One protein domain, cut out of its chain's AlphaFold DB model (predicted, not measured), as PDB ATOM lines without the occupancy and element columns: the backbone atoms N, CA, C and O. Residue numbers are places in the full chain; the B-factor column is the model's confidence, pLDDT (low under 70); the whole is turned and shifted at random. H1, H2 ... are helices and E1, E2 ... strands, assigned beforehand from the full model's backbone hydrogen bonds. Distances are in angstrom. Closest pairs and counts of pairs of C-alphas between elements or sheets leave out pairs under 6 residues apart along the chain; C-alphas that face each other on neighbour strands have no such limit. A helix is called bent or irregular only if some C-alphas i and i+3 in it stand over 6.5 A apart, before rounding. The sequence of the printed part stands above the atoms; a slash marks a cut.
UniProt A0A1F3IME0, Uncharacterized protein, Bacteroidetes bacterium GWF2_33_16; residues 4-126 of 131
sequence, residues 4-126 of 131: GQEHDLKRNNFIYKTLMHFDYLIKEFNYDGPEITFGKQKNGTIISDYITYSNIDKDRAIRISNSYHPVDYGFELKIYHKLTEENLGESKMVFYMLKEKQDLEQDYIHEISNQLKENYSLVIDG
ATOM      1  N   GLY A   4      87.018   8.822 134.446       80.75
ATOM      2  CA  GLY A   4      87.045   8.917 132.983       80.75
ATOM      3  C   GLY A   4      88.056   7.963 132.341       80.75
ATOM      4  O   GLY A   4      87.727   7.286 131.375       80.75
ATOM      5  N   GLN A   5      89.252   7.839 132.924       85.44
ATOM      6  CA  GLN A   5      90.273   6.898 132.448       85.44
ATOM      7  C   GLN A   5      89.840   5.434 132.616       85.44
ATOM      8  O   GLN A   5      90.131   4.617 131.747       85.44
ATOM      9  N   GLU A   6      89.132   5.103 133.699       85.44
ATOM     10  CA  GLU A   6      88.568   3.763 133.897       85.44
ATOM     11  C   GLU A   6      87.504   3.446 132.845       85.44
ATOM     12  O   GLU A   6      87.513   2.358 132.275       85.44
ATOM     13  N   HIS A   7      86.620   4.398 132.543       85.69
ATOM     14  CA  HIS A   7      85.594   4.223 131.514       85.69
ATOM     15  C   HIS A   7      86.209   4.017 130.124       85.69
ATOM     16  O   HIS A   7      85.799   3.110 129.400       85.69
ATOM     17  N   ASP A   8      87.215   4.815 129.763       88.06
ATOM     18  CA  ASP A   8      87.901   4.678 128.476       88.06
ATOM     19  C   ASP A   8      88.641   3.339 128.371       88.06
ATOM     20  O   ASP A   8      88.603   2.684 127.327       88.06
ATOM     21  N   LEU A   9      89.268   2.887 129.459       91.75
ATOM     22  CA  LEU A   9      89.933   1.589 129.499       91.75
ATOM     23  C   LEU A   9      88.930   0.430 129.393       91.75
ATOM     24  O   LEU A   9      89.152  -0.472 128.587       91.75
ATOM     25  N   LYS A  10      87.800   0.483 130.115       91.06
ATOM     26  CA  LYS A  10      86.720  -0.510 129.980       91.06
ATOM     27  C   LYS A  10      86.197  -0.584 128.549       91.06
ATOM     28  O   LYS A  10      86.076  -1.686 128.022       91.06
ATOM     29  N   ARG A  11      85.957   0.561 127.898       92.50
ATOM     30  CA  ARG A  11      85.545   0.620 126.484       92.50
ATOM     31  C   ARG A  11      86.561  -0.045 125.571       92.50
ATOM     32  O   ARG A  11      86.195  -0.884 124.754       92.50
ATOM     33  N   ASN A  12      87.830   0.331 125.695       95.06
ATOM     34  CA  ASN A  12      88.878  -0.204 124.832       95.06
ATOM     35  C   ASN A  12      89.013  -1.721 125.005       95.06
ATOM     36  O   ASN A  12      89.096  -2.441 124.011       95.06
ATOM     37  N   ASN A  13      88.963  -2.205 126.248       96.25
ATOM     38  CA  ASN A  13      89.005  -3.631 126.552       96.25
ATOM     39  C   ASN A  13      87.769  -4.363 126.026       96.25
ATOM     40  O   ASN A  13      87.917  -5.411 125.404       96.25
ATOM     41  N   PHE A  14      86.573  -3.796 126.207       96.38
ATOM     42  CA  PHE A  14      85.326  -4.345 125.678       96.38
ATOM     43  C   PHE A  14      85.397  -4.505 124.160       96.38
ATOM     44  O   PHE A  14      85.234  -5.613 123.655       96.38
ATOM     45  N   ILE A  15      85.725  -3.428 123.440       97.25
ATOM     46  CA  ILE A  15      85.828  -3.458 121.979       97.25
ATOM     47  C   ILE A  15      86.869  -4.490 121.551       97.25
ATOM     48  O   ILE A  15      86.555  -5.393 120.783       97.25
ATOM     49  N   TYR A  16      88.091  -4.402 122.075       98.12
ATOM     50  CA  TYR A  16      89.175  -5.301 121.689       98.12
ATOM     51  C   TYR A  16      88.828  -6.778 121.917       98.12
ATOM     52  O   TYR A  16      88.993  -7.601 121.015       98.12
ATOM     53  N   LYS A  17      88.311  -7.119 123.101       98.06
ATOM     54  CA  LYS A  17      87.988  -8.503 123.457       98.06
ATOM     55  C   LYS A  17      86.777  -9.030 122.715       98.06
ATOM     56  O   LYS A  17      86.796 -10.186 122.305       98.06
ATOM     57  N   THR A  18      85.746  -8.215 122.501       98.12
ATOM     58  CA  THR A  18      84.602  -8.640 121.696       98.12
ATOM     59  C   THR A  18      85.037  -8.926 120.264       98.12
ATOM     60  O   THR A  18      84.738 -10.001 119.755       98.12
ATOM     61  N   LEU A  19      85.817  -8.032 119.647       98.12
ATOM     62  CA  LEU A  19      86.340  -8.252 118.297       98.12
ATOM     63  C   LEU A  19      87.195  -9.518 118.213       98.12
ATOM     64  O   LEU A  19      87.050 -10.282 117.267       98.12
ATOM     65  N   MET A  20      88.056  -9.763 119.203       98.06
ATOM     66  CA  MET A  20      88.896 -10.958 119.241       98.06
ATOM     67  C   MET A  20      88.079 -12.243 119.411       98.06
ATOM     68  O   MET A  20      88.278 -13.204 118.672       98.06
ATOM     69  N   HIS A  21      87.198 -12.290 120.410       98.56
ATOM     70  CA  HIS A  21      86.555 -13.537 120.814       98.56
ATOM     71  C   HIS A  21      85.324 -13.883 119.979       98.56
ATOM     72  O   HIS A  21      85.000 -15.063 119.902       98.56
ATOM     73  N   PHE A  22      84.664 -12.912 119.340       98.38
ATOM     74  CA  PHE A  22      83.479 -13.141 118.498       98.38
ATOM     75  C   PHE A  22      83.781 -13.158 116.993       98.38
ATOM     76  O   PHE A  22      82.865 -13.286 116.183       98.38
ATOM     77  N   ASP A  23      85.052 -13.102 116.592       98.12
ATOM     78  CA  ASP A  23      85.495 -13.180 115.189       98.12
ATOM     79  C   ASP A  23      85.009 -14.455 114.462       98.12
ATOM     80  O   ASP A  23      84.824 -14.473 113.243       98.12
ATOM     81  N   TYR A  24      84.715 -15.522 115.214       98.19
ATOM     82  CA  TYR A  24      84.126 -16.745 114.667       98.19
ATOM     83  C   TYR A  24      82.742 -16.513 114.033       98.19
ATOM     84  O   TYR A  24      82.368 -17.253 113.126       98.19
ATOM     85  N   LEU A  25      81.984 -15.490 114.451       98.06
ATOM     86  CA  LEU A  25      80.698 -15.154 113.827       98.06
ATOM     87  C   LEU A  25      80.877 -14.820 112.343       98.06
ATOM     88  O   LEU A  25      80.069 -15.230 111.512       98.06
ATOM     89  N   ILE A  26      81.971 -14.139 112.002       98.00
ATOM     90  CA  ILE A  26      82.322 -13.814 110.618       98.00
ATOM     91  C   ILE A  26      82.915 -15.048 109.941       98.00
ATOM     92  O   ILE A  26      82.430 -15.482 108.901       98.00
ATOM     93  N   LYS A  27      83.956 -15.637 110.542       97.62
ATOM     94  CA  LYS A  27      84.767 -16.681 109.896       97.62
ATOM     95  C   LYS A  27      84.062 -18.022 109.721       97.62
ATOM     96  O   LYS A  27      84.382 -18.746 108.785       97.62
ATOM     97  N   GLU A  28      83.171 -18.375 110.641       97.75
ATOM     98  CA  GLU A  28      82.537 -19.699 110.683       97.75
ATOM     99  C   GLU A  28      81.044 -19.632 110.358       97.75
ATOM    100  O   GLU A  28      80.524 -20.534 109.709       97.75
ATOM    101  N   PHE A  29      80.360 -18.554 110.761       96.94
ATOM    102  CA  PHE A  29      78.916 -18.391 110.549       96.94
ATOM    103  C   PHE A  29      78.564 -17.368 109.458       96.94
ATOM    104  O   PHE A  29      77.381 -17.118 109.210       96.94
ATOM    105  N   ASN A  30      79.557 -16.809 108.759       97.12
ATOM    106  CA  ASN A  30      79.383 -15.878 107.640       97.12
ATOM    107  C   ASN A  30      78.527 -14.646 107.988       97.12
ATOM    108  O   ASN A  30      77.691 -14.232 107.189       97.12
ATOM    109  N   TYR A  31      78.656 -14.093 109.193       96.50
ATOM    110  CA  TYR A  31      78.021 -12.819 109.532       96.50
ATOM    111  C   TYR A  31      78.775 -11.639 108.911       96.50
ATOM    112  O   TYR A  31      80.004 -11.633 108.857       96.50
ATOM    113  N   ASP A  32      78.028 -10.608 108.534       94.62
ATOM    114  CA  ASP A  32      78.529  -9.278 108.213       94.62
ATOM    115  C   ASP A  32      78.843  -8.490 109.490       94.62
ATOM    116  O   ASP A  32      78.207  -8.673 110.539       94.62
ATOM    117  N   GLY A  33      79.784  -7.551 109.380       88.44
ATOM    118  CA  GLY A  33      80.203  -6.669 110.466       88.44
ATOM    119  C   GLY A  33      81.635  -6.943 110.948       88.44
ATOM    120  O   GLY A  33      82.425  -7.536 110.212       88.44
ATOM    121  N   PRO A  34      82.001  -6.477 112.156       94.06
ATOM    122  CA  PRO A  34      81.130  -5.829 113.134       94.06
ATOM    123  C   PRO A  34      80.859  -4.355 112.821       94.06
ATOM    124  O   PRO A  34      81.767  -3.599 112.481       94.06
ATOM    125  N   GLU A  35      79.622  -3.921 113.045       95.56
ATOM    126  CA  GLU A  35      79.276  -2.503 113.146       95.56
ATOM    127  C   GLU A  35      79.425  -2.041 114.601       95.56
ATOM    128  O   GLU A  35      78.829  -2.627 115.511       95.56
ATOM    129  N   ILE A  36      80.208  -0.983 114.824       96.25
ATOM    130  CA  ILE A  36      80.444  -0.413 116.154       96.25
ATOM    131  C   ILE A  36      79.709   0.920 116.264       96.25
ATOM    132  O   ILE A  36      79.992   1.861 115.522       96.25
ATOM    133  N   THR A  37      78.795   1.022 117.228       95.25
ATOM    134  CA  THR A  37      78.043   2.251 117.512       95.25
ATOM    135  C   THR A  37      78.060   2.587 119.002       95.25
ATOM    136  O   THR A  37      78.433   1.775 119.847       95.25
ATOM    137  N   PHE A  38      77.681   3.824 119.330       93.88
ATOM    138  CA  PHE A  38      77.804   4.374 120.678       93.88
ATOM    139  C   PHE A  38      76.506   5.042 121.124       93.88
ATOM    140  O   PHE A  38      75.995   5.936 120.445       93.88
ATOM    141  N   GLY A  39      76.018   4.667 122.303       90.75
ATOM    142  CA  GLY A  39      74.933   5.355 122.993       90.75
ATOM    143  C   GLY A  39      75.465   6.617 123.656       90.75
ATOM    144  O   GLY A  39      76.352   6.542 124.506       90.75
ATOM    145  N   LYS A  40      74.948   7.787 123.267       91.25
ATOM    146  CA  LYS A  40      75.397   9.089 123.781       91.25
ATOM    147  C   LYS A  40      74.264   9.829 124.483       91.25
ATOM    148  O   LYS A  40      73.132   9.848 124.009       91.25
ATOM    149  N   GLN A  41      74.589  10.499 125.583       86.75
ATOM    150  CA  GLN A  41      73.718  11.493 126.205       86.75
ATOM    151  C   GLN A  41      73.657  12.779 125.363       86.75
ATOM    152  O   GLN A  41      74.499  13.021 124.498       86.75
ATOM    153  N   LYS A  42      72.682  13.657 125.652       88.75
ATOM    154  CA  LYS A  42      72.503  14.950 124.952       88.75
ATOM    155  C   LYS A  42      73.740  15.857 125.000       88.75
ATOM    156  O   LYS A  42      73.930  16.672 124.108       88.75
ATOM    157  N   ASN A  43      74.565  15.722 126.036       86.75
ATOM    158  CA  ASN A  43      75.822  16.456 126.209       86.75
ATOM    159  C   ASN A  43      77.015  15.814 125.465       86.75
ATOM    160  O   ASN A  43      78.136  16.295 125.594       86.75
ATOM    161  N   GLY A  44      76.796  14.728 124.715       85.62
ATOM    162  CA  GLY A  44      77.821  14.016 123.953       85.62
ATOM    163  C   GLY A  44      78.566  12.921 124.723       85.62
ATOM    164  O   GLY A  44      79.337  12.188 124.105       85.62
ATOM    165  N   THR A  45      78.332  12.759 126.030       86.38
ATOM    166  CA  THR A  45      78.962  11.701 126.834       86.38
ATOM    167  C   THR A  45      78.511  10.323 126.358       86.38
ATOM    168  O   THR A  45      77.312  10.051 126.303       86.38
ATOM    169  N   ILE A  46      79.464   9.448 126.026       88.38
ATOM    170  CA  ILE A  46      79.167   8.057 125.663       88.38
ATOM    171  C   ILE A  46      78.874   7.267 126.936       88.38
ATOM    172  O   ILE A  46      79.699   7.222 127.849       88.38
ATOM    173  N   ILE A  47      77.709   6.631 126.961       88.50
ATOM    174  CA  ILE A  47      77.211   5.836 128.082       88.50
ATOM    175  C   ILE A  47      77.061   4.356 127.752       88.50
ATOM    176  O   ILE A  47      76.983   3.567 128.686       88.50
ATOM    177  N   SER A  48      77.089   3.982 126.471       92.19
ATOM    178  CA  SER A  48      77.056   2.584 126.047       92.19
ATOM    179  C   SER A  48      77.827   2.372 124.749       92.19
ATOM    180  O   SER A  48      77.856   3.255 123.890       92.19
ATOM    181  N   ASP A  49      78.389   1.183 124.593       94.94
ATOM    182  CA  ASP A  49      79.016   0.692 123.371       94.94
ATOM    183  C   ASP A  49      78.193  -0.474 122.821       94.94
ATOM    184  O   ASP A  49      77.708  -1.311 123.584       94.94
ATOM    185  N   TYR A  50      78.047  -0.545 121.501       96.00
ATOM    186  CA  TYR A  50      77.324  -1.610 120.815       96.00
ATOM    187  C   TYR A  50      78.177  -2.163 119.681       96.00
ATOM    188  O   TYR A  50      78.685  -1.404 118.857       96.00
ATOM    189  N   ILE A  51      78.283  -3.485 119.614       97.81
ATOM    190  CA  ILE A  51      78.927  -4.217 118.528       97.81
ATOM    191  C   ILE A  51      77.874  -5.146 117.945       97.81
ATOM    192  O   ILE A  51      77.348  -6.010 118.649       97.81
ATOM    193  N   THR A  52      77.524  -4.926 116.681       96.94
ATOM    194  CA  THR A  52      76.473  -5.684 116.000       96.94
ATOM    195  C   THR A  52      77.064  -6.472 114.840       96.94
ATOM    196  O   THR A  52      77.746  -5.918 113.982       96.94
ATOM    197  N   TYR A  53      76.770  -7.767 114.821       96.69
ATOM    198  CA  TYR A  53      77.001  -8.671 113.703       96.69
ATOM    199  C   TYR A  53      75.651  -9.011 113.100       96.69
ATOM    200  O   TYR A  53      74.670  -9.172 113.830       96.69
ATOM    201  N   SER A  54      75.573  -9.154 111.786       95.25
ATOM    202  CA  SER A  54      74.288  -9.420 111.151       95.25
ATOM    203  C   SER A  54      74.398 -10.367 109.971       95.25
ATOM    204  O   SER A  54      75.412 -10.374 109.294       95.25
ATOM    205  N   ASN A  55      73.368 -11.163 109.719       94.75
ATOM    206  CA  ASN A  55      73.277 -12.012 108.543       94.75
ATOM    207  C   ASN A  55      71.808 -12.071 108.111       94.75
ATOM    208  O   ASN A  55      70.958 -12.582 108.843       94.75
ATOM    209  N   ILE A  56      71.508 -11.503 106.942       90.69
ATOM    210  CA  ILE A  56      70.130 -11.418 106.448       90.69
ATOM    211  C   ILE A  56      69.600 -12.777 105.980       90.69
ATOM    212  O   ILE A  56      68.450 -13.099 106.254       90.69
ATOM    213  N   ASP A  57      70.450 -13.607 105.370       92.62
ATOM    214  CA  ASP A  57      70.066 -14.930 104.863       92.62
ATOM    215  C   ASP A  57      69.669 -15.888 105.992       92.62
ATOM    216  O   ASP A  57      68.813 -16.753 105.816       92.62
ATOM    217  N   LYS A  58      70.276 -15.716 107.170       93.31
ATOM    218  CA  LYS A  58      69.943 -16.458 108.391       93.31
ATOM    219  C   LYS A  58      68.771 -15.851 109.160       93.31
ATOM    220  O   LYS A  58      68.324 -16.464 110.124       93.31
ATOM    221  N   ASP A  59      68.307 -14.655 108.785       92.88
ATOM    222  CA  ASP A  59      67.382 -13.840 109.583       92.88
ATOM    223  C   ASP A  59      67.905 -13.660 111.025       92.88
ATOM    224  O   ASP A  59      67.214 -13.904 112.016       92.88
ATOM    225  N   ARG A  60      69.188 -13.301 111.167       94.44
ATOM    226  CA  ARG A  60      69.819 -13.135 112.483       94.44
ATOM    227  C   ARG A  60      70.641 -11.864 112.581       94.44
ATOM    228  O   ARG A  60      71.365 -11.474 111.667       94.44
ATOM    229  N   ALA A  61      70.601 -11.252 113.754       95.81
ATOM    230  CA  ALA A  61      71.622 -10.315 114.190       95.81
ATOM    231  C   ALA A  61      72.013 -10.597 115.636       95.81
ATOM    232  O   ALA A  61      71.193 -11.011 116.449       95.81
ATOM    233  N   ILE A  62      73.274 -10.353 115.966       96.69
ATOM    234  CA  ILE A  62      73.815 -10.520 117.309       96.69
ATOM    235  C   ILE A  62      74.356  -9.168 117.733       96.69
ATOM    236  O   ILE A  62      75.250  -8.625 117.085       96.69
ATOM    237  N   ARG A  63      73.812  -8.623 118.820       96.81
ATOM    238  CA  ARG A  63      74.307  -7.389 119.428       96.81
ATOM    239  C   ARG A  63      74.910  -7.694 120.779       96.81
ATOM    240  O   ARG A  63      74.255  -8.253 121.657       96.81
ATOM    241  N   ILE A  64      76.143  -7.251 120.933       97.44
ATOM    242  CA  ILE A  64      76.893  -7.283 122.175       97.44
ATOM    243  C   ILE A  64      77.000  -5.837 122.631       97.44
ATOM    244  O   ILE A  64      77.423  -4.973 121.860       97.44
ATOM    245  N   SER A  65      76.580  -5.554 123.854       95.75
ATOM    246  CA  SER A  65      76.550  -4.192 124.368       95.75
ATOM    247  C   SER A  65      77.165  -4.076 125.741       95.75
ATOM    248  O   SER A  65      77.040  -4.988 126.558       95.75
ATOM    249  N   ASN A  66      77.771  -2.922 125.989       93.88
ATOM    250  CA  ASN A  66      78.361  -2.571 127.264       93.88
ATOM    251  C   ASN A  66      77.928  -1.168 127.688       93.88
ATOM    252  O   ASN A  66      78.270  -0.200 127.014       93.88
ATOM    253  N   SER A  67      77.173  -1.048 128.774       91.50
ATOM    254  CA  SER A  67      76.688   0.213 129.328       91.50
ATOM    255  C   SER A  67      77.421   0.569 130.615       91.50
ATOM    256  O   SER A  67      77.651  -0.255 131.494       91.50
ATOM    257  N   TYR A  68      77.725   1.854 130.743       82.25
ATOM    258  CA  TYR A  68      78.443   2.457 131.865       82.25
ATOM    259  C   TYR A  68      77.542   3.385 132.689       82.25
ATOM    260  O   TYR A  68      77.992   4.009 133.652       82.25
ATOM    261  N   HIS A  69      76.271   3.527 132.298       75.31
ATOM    262  CA  HIS A  69      75.331   4.403 132.979       75.31
ATOM    263  C   HIS A  69      74.824   3.777 134.290       75.31
ATOM    264  O   HIS A  69      74.584   2.570 134.350       75.31
ATOM    265  N   PRO A  70      74.582   4.570 135.353       60.50
ATOM    266  CA  PRO A  70      74.244   4.019 136.657       60.50
ATOM    267  C   PRO A  70      72.931   3.231 136.764       60.50
ATOM    268  O   PRO A  70      72.747   2.569 137.782       60.50
ATOM    269  N   VAL A  71      72.027   3.308 135.790       61.91
ATOM    270  CA  VAL A  71      70.718   2.626 135.851       61.91
ATOM    271  C   VAL A  71      70.558   1.490 134.839       61.91
ATOM    272  O   VAL A  71      69.511   0.851 134.829       61.91
ATOM    273  N   ASP A  72      71.581   1.218 134.026       62.97
ATOM    274  CA  ASP A  72      71.503   0.223 132.954       62.97
ATOM    275  C   ASP A  72      72.134  -1.115 133.380       62.97
ATOM    276  O   ASP A  72      73.018  -1.162 134.245       62.97
ATOM    277  N   TYR A  73      71.701  -2.216 132.749       61.03
ATOM    278  CA  TYR A  73      72.474  -3.460 132.748       61.03
ATOM    279  C   TYR A  73      73.844  -3.180 132.125       61.03
ATOM    280  O   TYR A  73      73.932  -2.458 131.136       61.03
ATOM    281  N   GLY A  74      74.906  -3.731 132.715       89.00
ATOM    282  CA  GLY A  74      76.272  -3.483 132.267       89.00
ATOM    283  C   GLY A  74      76.514  -4.124 130.913       89.00
ATOM    284  O   GLY A  74      76.545  -3.450 129.894       89.00
ATOM    285  N   PHE A  75      76.665  -5.442 130.892       94.19
ATOM    286  CA  PHE A  75      76.887  -6.188 129.661       94.19
ATOM    287  C   PHE A  75      75.604  -6.897 129.259       94.19
ATOM    288  O   PHE A  75      74.940  -7.496 130.104       94.19
ATOM    289  N   GLU A  76      75.300  -6.895 127.968       95.50
ATOM    290  CA  GLU A  76      74.235  -7.714 127.402       95.50
ATOM    291  C   GLU A  76      74.689  -8.334 126.082       95.50
ATOM    292  O   GLU A  76      75.371  -7.698 125.276       95.50
ATOM    293  N   LEU A  77      74.246  -9.565 125.842       97.38
ATOM    294  CA  LEU A  77      74.312 -10.215 124.546       97.38
ATOM    295  C   LEU A  77      72.903 -10.625 124.142       97.38
ATOM    296  O   LEU A  77      72.234 -11.397 124.838       97.38
ATOM    297  N   LYS A  78      72.453 -10.087 123.012       96.50
ATOM    298  CA  LYS A  78      71.127 -10.332 122.456       96.50
ATOM    299  C   LYS A  78      71.233 -10.874 121.041       96.50
ATOM    300  O   LYS A  78      72.045 -10.398 120.248       96.50
ATOM    301  N   ILE A  79      70.368 -11.830 120.737       96.62
ATOM    302  CA  ILE A  79      70.134 -12.345 119.391       96.62
ATOM    303  C   ILE A  79      68.793 -11.791 118.922       96.62
ATOM    304  O   ILE A  79      67.824 -11.802 119.675       96.62
ATOM    305  N   TYR A  80      68.744 -11.290 117.698       95.38
ATOM    306  CA  TYR A  80      67.572 -10.686 117.084       95.38
ATOM    307  C   TYR A  80      67.193 -11.457 115.828       95.38
ATOM    308  O   TYR A  80      68.079 -11.909 115.099       95.38
ATOM    309  N   HIS A  81      65.896 -11.506 115.534       91.12
ATOM    310  CA  HIS A  81      65.445 -11.629 114.153       91.12
ATOM    311  C   HIS A  81      65.878 -10.383 113.379       91.12
ATOM    312  O   HIS A  81      65.807  -9.261 113.897       91.12
ATOM    313  N   LYS A  82      66.337 -10.556 112.142       74.81
ATOM    314  CA  LYS A  82      66.748  -9.445 111.288       74.81
ATOM    315  C   LYS A  82      65.660  -9.191 110.248       74.81
ATOM    316  O   LYS A  82      65.597  -9.851 109.222       74.81
ATOM    317  N   LEU A  83      64.827  -8.178 110.501       62.97
ATOM    318  CA  LEU A  83      63.699  -7.846 109.623       62.97
ATOM    319  C   LEU A  83      64.164  -7.242 108.291       62.97
ATOM    320  O   LEU A  83      63.584  -7.531 107.249       62.97
ATOM    321  N   THR A  84      65.189  -6.386 108.331       70.88
ATOM    322  CA  THR A  84      65.862  -5.812 107.152       70.88
ATOM    323  C   THR A  84      67.339  -5.573 107.457       70.88
ATOM    324  O   THR A  84      67.769  -5.738 108.599       70.88
ATOM    325  N   GLU A  85      68.129  -5.136 106.469       62.44
ATOM    326  CA  GLU A  85      69.530  -4.734 106.684       62.44
ATOM    327  C   GLU A  85      69.703  -3.728 107.832       62.44
ATOM    328  O   GLU A  85      70.666  -3.847 108.588       62.44
ATOM    329  N   GLU A  86      68.733  -2.823 108.004       66.25
ATOM    330  CA  GLU A  86      68.765  -1.711 108.962       66.25
ATOM    331  C   GLU A  86      67.884  -1.928 110.210       66.25
ATOM    332  O   GLU A  86      68.070  -1.238 111.212       66.25
ATOM    333  N   ASN A  87      66.930  -2.873 110.188       74.12
ATOM    334  CA  ASN A  87      65.960  -3.057 111.274       74.12
ATOM    335  C   ASN A  87      66.105  -4.397 111.997       74.12
ATOM    336  O   ASN A  87      65.951  -5.478 111.421       74.12
ATOM    337  N   LEU A  88      66.299  -4.296 113.312       82.81
ATOM    338  CA  LEU A  88      66.248  -5.423 114.234       82.81
ATOM    339  C   LEU A  88      64.805  -5.679 114.681       82.81
ATOM    340  O   LEU A  88      64.092  -4.748 115.055       82.81
ATOM    341  N   GLY A  89      64.395  -6.942 114.632       83.19
ATOM    342  CA  GLY A  89      63.087  -7.407 115.073       83.19
ATOM    343  C   GLY A  89      63.071  -7.837 116.533       83.19
ATOM    344  O   GLY A  89      63.736  -7.249 117.389       83.19
ATOM    345  N   GLU A  90      62.287  -8.877 116.815       89.62
ATOM    346  CA  GLU A  90      62.232  -9.494 118.139       89.62
ATOM    347  C   GLU A  90      63.629  -9.923 118.599       89.62
ATOM    348  O   GLU A  90      64.420 -10.449 117.815       89.62
ATOM    349  N   SER A  91      63.918  -9.697 119.881       93.44
ATOM    350  CA  SER A  91      65.211 -10.003 120.483       93.44
ATOM    351  C   SER A  91      65.076 -10.934 121.673       93.44
ATOM    352  O   SER A  91      64.194 -10.739 122.512       93.44
ATOM    353  N   LYS A  92      66.032 -11.845 121.822       95.00
ATOM    354  CA  LYS A  92      66.206 -12.694 122.997       95.00
ATOM    355  C   LYS A  92      67.560 -12.388 123.625       95.00
ATOM    356  O   LYS A  92      68.595 -12.410 122.961       95.00
ATOM    357  N   MET A  93      67.539 -12.046 124.909       94.75
ATOM    358  CA  MET A  93      68.749 -11.841 125.701       94.75
ATOM    359  C   MET A  93      69.243 -13.199 126.184       94.75
ATOM    360  O   MET A  93      68.522 -13.892 126.893       94.75
ATOM    361  N   VAL A  94      70.460 -13.564 125.793       95.44
ATOM    362  CA  VAL A  94      71.053 -14.870 126.125       95.44
ATOM    363  C   VAL A  94      72.070 -14.767 127.252       95.44
ATOM    364  O   VAL A  94      72.183 -15.682 128.061       95.44
ATOM    365  N   PHE A  95      72.761 -13.630 127.358       95.75
ATOM    366  CA  PHE A  95      73.691 -13.358 128.448       95.75
ATOM    367  C   PHE A  95      73.541 -11.923 128.924       95.75
ATOM    368  O   PHE A  95      73.320 -11.010 128.125       95.75
ATOM    369  N   TYR A  96      73.702 -11.725 130.227       93.50
ATOM    370  CA  TYR A  96      73.783 -10.397 130.807       93.50
ATOM    371  C   TYR A  96      74.655 -10.387 132.055       93.50
ATOM    372  O   TYR A  96      74.813 -11.392 132.750       93.50
ATOM    373  N   MET A  97      75.193  -9.213 132.357       90.94
ATOM    374  CA  MET A  97      75.916  -8.941 133.586       90.94
ATOM    375  C   MET A  97      75.582  -7.533 134.077       90.94
ATOM    376  O   MET A  97      75.515  -6.581 133.302       90.94
ATOM    377  N   LEU A  98      75.386  -7.388 135.387       88.88
ATOM    378  CA  LEU A  98      75.215  -6.077 136.015       88.88
ATOM    379  C   LEU A  98      76.510  -5.263 135.913       88.88
ATOM    380  O   LEU A  98      77.594  -5.833 136.039       88.88
ATOM    381  N   LYS A  99      76.411  -3.940 135.742       85.25
ATOM    382  CA  LYS A  99      77.583  -3.056 135.579       85.25
ATOM    383  C   LYS A  99      78.587  -3.185 136.732       85.25
ATOM    384  O   LYS A  99      79.792  -3.085 136.529       85.25
ATOM    385  N   GLU A 100      78.106  -3.445 137.951       84.50
ATOM    386  CA  GLU A 100      78.935  -3.577 139.153       84.50
ATOM    387  C   GLU A 100      79.811  -4.828 139.124       84.50
ATOM    388  O   GLU A 100      80.817  -4.886 139.824       84.50
ATOM    389  N   LYS A 101      79.430  -5.830 138.329       87.88
ATOM    390  CA  LYS A 101      80.190  -7.071 138.162       87.88
ATOM    391  C   LYS A 101      81.205  -6.994 137.023       87.88
ATOM    392  O   LYS A 101      81.944  -7.948 136.823       87.88
ATOM    393  N   GLN A 102      81.249  -5.877 136.300       86.81
ATOM    394  CA  GLN A 102      82.179  -5.698 135.196       86.81
ATOM    395  C   GLN A 102      83.549  -5.300 135.714       86.81
ATOM    396  O   GLN A 102      83.753  -4.166 136.172       86.81
ATOM    397  N   ASP A 103      84.494  -6.219 135.584       89.81
ATOM    398  CA  ASP A 103      85.906  -5.941 135.784       89.81
ATOM    399  C   ASP A 103      86.443  -4.977 134.712       89.81
ATOM    400  O   ASP A 103      85.808  -4.700 133.688       89.81
ATOM    401  N   LEU A 104      87.592  -4.368 134.992       91.19
ATOM    402  CA  LEU A 104      88.202  -3.366 134.118       91.19
ATOM    403  C   LEU A 104      88.728  -4.017 132.833       91.19
ATOM    404  O   LEU A 104      88.680  -3.424 131.757       91.19
ATOM    405  N   GLU A 105      89.194  -5.250 132.964       93.50
ATOM    406  CA  GLU A 105      89.808  -6.093 131.956       93.50
ATOM    407  C   GLU A 105      88.769  -6.674 130.996       93.50
ATOM    408  O   GLU A 105      89.105  -6.954 129.849       93.50
ATOM    409  N   GLN A 106      87.510  -6.798 131.421       93.00
ATOM    410  CA  GLN A 106      86.399  -7.409 130.693       93.00
ATOM    411  C   GLN A 106      86.644  -8.903 130.384       93.00
ATOM    412  O   GLN A 106      86.368  -9.379 129.281       93.00
ATOM    413  N   ASP A 107      87.222  -9.653 131.327       93.25
ATOM    414  CA  ASP A 107      87.622 -11.062 131.135       93.25
ATOM    415  C   ASP A 107      86.448 -12.010 130.851       93.25
ATOM    416  O   ASP A 107      86.599 -12.986 130.110       93.25
ATOM    417  N   TYR A 108      85.254 -11.684 131.346       93.50
ATOM    418  CA  TYR A 108      84.043 -12.480 131.124       93.50
ATOM    419  C   TYR A 108      83.652 -12.628 129.644       93.50
ATOM    420  O   TYR A 108      82.923 -13.551 129.289       93.50
ATOM    421  N   ILE A 109      84.124 -11.739 128.761       97.12
ATOM    422  CA  ILE A 109      83.776 -11.746 127.331       97.12
ATOM    423  C   ILE A 109      84.236 -13.041 126.655       97.12
ATOM    424  O   ILE A 109      83.523 -13.573 125.807       97.12
ATOM    425  N   HIS A 110      85.402 -13.563 127.042       97.12
ATOM    426  CA  HIS A 110      85.917 -14.816 126.494       97.12
ATOM    427  C   HIS A 110      84.993 -15.990 126.832       97.12
ATOM    428  O   HIS A 110      84.600 -16.747 125.946       97.12
ATOM    429  N   GLU A 111      84.612 -16.117 128.105       96.69
ATOM    430  CA  GLU A 111      83.746 -17.204 128.558       96.69
ATOM    431  C   GLU A 111      82.354 -17.113 127.922       96.69
ATOM    432  O   GLU A 111      81.858 -18.106 127.396       96.69
ATOM    433  N   ILE A 112      81.760 -15.915 127.884       97.38
ATOM    434  CA  ILE A 112      80.460 -15.692 127.235       97.38
ATOM    435  C   ILE A 112      80.523 -16.028 125.742       97.38
ATOM    436  O   ILE A 112      79.586 -16.620 125.210       97.38
ATOM    437  N   SER A 113      81.621 -15.685 125.063       98.19
ATOM    438  CA  SER A 113      81.813 -16.029 123.653       98.19
ATOM    439  C   SER A 113      81.815 -17.543 123.428       98.19
ATOM    440  O   SER A 113      81.076 -18.050 122.581       98.19
ATOM    441  N   ASN A 114      82.578 -18.283 124.238       97.94
ATOM    442  CA  ASN A 114      82.618 -19.743 124.155       97.94
ATOM    443  C   ASN A 114      81.240 -20.353 124.438       97.94
ATOM    444  O   ASN A 114      80.763 -21.179 123.663       97.94
ATOM    445  N   GLN A 115      80.555 -19.886 125.487       97.62
ATOM    446  CA  GLN A 115      79.214 -20.362 125.827       97.62
ATOM    447  C   GLN A 115      78.193 -20.064 124.723       97.62
ATOM    448  O   GLN A 115      77.319 -20.897 124.471       97.62
ATOM    449  N   LEU A 116      78.290 -18.909 124.054       97.81
ATOM    450  CA  LEU A 116      77.443 -18.591 122.909       97.81
ATOM    451  C   LEU A 116      77.693 -19.581 121.768       97.81
ATOM    452  O   LEU A 116      76.747 -20.171 121.246       97.81
ATOM    453  N   LYS A 117      78.957 -19.789 121.396       97.75
ATOM    454  CA  LYS A 117      79.333 -20.693 120.306       97.75
ATOM    455  C   LYS A 117      78.884 -22.132 120.564       97.75
ATOM    456  O   LYS A 117      78.332 -22.765 119.668       97.75
ATOM    457  N   GLU A 118      79.100 -22.643 121.771       96.50
ATOM    458  CA  GLU A 118      78.809 -24.036 122.115       96.50
ATOM    459  C   GLU A 118      77.307 -24.299 122.250       96.50
ATOM    460  O   GLU A 118      76.795 -25.261 121.680       96.50
ATOM    461  N   ASN A 119      76.586 -23.422 122.953       96.81
ATOM    462  CA  ASN A 119      75.202 -23.696 123.347       96.81
ATOM    463  C   ASN A 119      74.159 -23.112 122.389       96.81
ATOM    464  O   ASN A 119      73.013 -23.554 122.395       96.81
ATOM    465  N   TYR A 120      74.539 -22.135 121.561       96.81
ATOM    466  CA  TYR A 120      73.615 -21.430 120.671       96.81
ATOM    467  C   TYR A 120      74.007 -21.514 119.195       96.81
ATOM    468  O   TYR A 120      73.415 -20.810 118.383       96.81
ATOM    469  N   SER A 121      74.942 -22.389 118.805       96.50
ATOM    470  CA  SER A 121      75.366 -22.562 117.401       96.50
ATOM    471  C   SER A 121      74.196 -22.714 116.422       96.50
ATOM    472  O   SER A 121      74.161 -22.024 115.409       96.50
ATOM    473  N   LEU A 122      73.194 -23.536 116.752       96.50
ATOM    474  CA  LEU A 122      71.999 -23.717 115.915       96.50
ATOM    475  C   LEU A 122      71.133 -22.452 115.814       96.50
ATOM    476  O   LEU A 122      70.484 -22.227 114.797       96.50
ATOM    477  N   VAL A 123      71.112 -21.618 116.856       96.50
ATOM    478  CA  VAL A 123      70.388 -20.338 116.838       96.50
ATOM    479  C   VAL A 123      71.151 -19.308 116.004       96.50
ATOM    480  O   VAL A 123      70.540 -18.605 115.199       96.50
ATOM    481  N   ILE A 124      72.477 -19.251 116.165       96.12
ATOM    482  CA  ILE A 124      73.383 -18.386 115.395       96.12
ATOM    483  C   ILE A 124      73.304 -18.727 113.906       96.12
ATOM    484  O   ILE A 124      73.278 -17.819 113.078       96.12
ATOM    485  N   ASP A 125      73.234 -20.010 113.558       95.81
ATOM    486  CA  ASP A 125      73.139 -20.460 112.168       95.81
ATOM    487  C   ASP A 125      71.742 -20.259 111.551       95.81
ATOM    488  O   ASP A 125      71.551 -20.449 110.356       95.81
ATOM    489  N   GLY A 126      70.753 -19.846 112.348       93.69
ATOM    490  CA  GLY A 126      69.379 -19.638 111.888       93.69
ATOM    491  C   GLY A 126      68.519 -20.906 111.864       93.69
ATOM    492  O   GLY A 126      67.325 -20.823 111.584       93.69
TER     493      GLY A 126
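What this domain is: This is residues 4 to 126 of the 131 residues of an uncharacterized protein of Bacteroidetes bacterium GWF2_33_16 (UniProt A0A1F3IME0). A twisted sheet of five strands has two helices over one face, H1 over E2 and E3 and H3 over E4, while the other face is bare. The printed part has 123 residues with H1, H2, E1 to E5 and H3 in chain order. The antiparallel sheet, order E1 E2 E3 E4 E5, is a meander, each strand the antiparallel neighbour of the one before. The class is mixed; the whole is compact, radius of gyration of the C-alphas 14.1 A, spanning 40 by 30 by 21 A.

How they stand to each other: Start at the hairpin of E1, residues 32 to 40, and E2, residues 46 to 55, with N 37 and O 50 within hydrogen-bond range at 2.9 A. E3, residues 60 to 67, forms a hairpin with E2, N 51 to O 64 at 2.8 A. E4, residues 73 to 82, follows, N 63 to O 78 at 2.9 A, then E5, residues 88 to 98, N 77 to O 95 at 2.9 A; both are hairpins. H1, residues 4 to 21, runs along the strands at a height over the sheet of 9.7 A; its closest C-alphas to E2 are Arg 11 and Asp 49, 7.2 A. H3, residues 108 to 124, runs along them on the same face, at 9.7 A. H1, with residues 14 to 21 alone, touches H3 at a steep tilt of 40 degrees; the closest C-alphas are His 21 and His 110, 5.9 A. H2, residues 24 to 27, only grazes the sheet with residues 25 to 26. Every O i to N i+4 pair is within range in H1, 10 of 13 in H3; H2 is too short for one.

Where its parts are: Find C-alpha 4 at (87.045, 8.917, 132.983); H1 runs 25.5 A from there. E2 spans 27.0 A, E1 24.3 A. E4 bends by 52 degrees at residue 76, E5 by 69 at residue 94. H3, 19.9 A, ends at C-alpha 124, (73.383, -18.386, 115.395); it is irregular, C-alphas 119 and 122 being 8.1 A apart.

The domain as a whole: The farthest C-alphas, Asn 43 and Leu 122, are 41.6 A apart. The printed part has no cut and no long link. Confidence is under 70 at residues 70 to 73, 83 and 85 to 86.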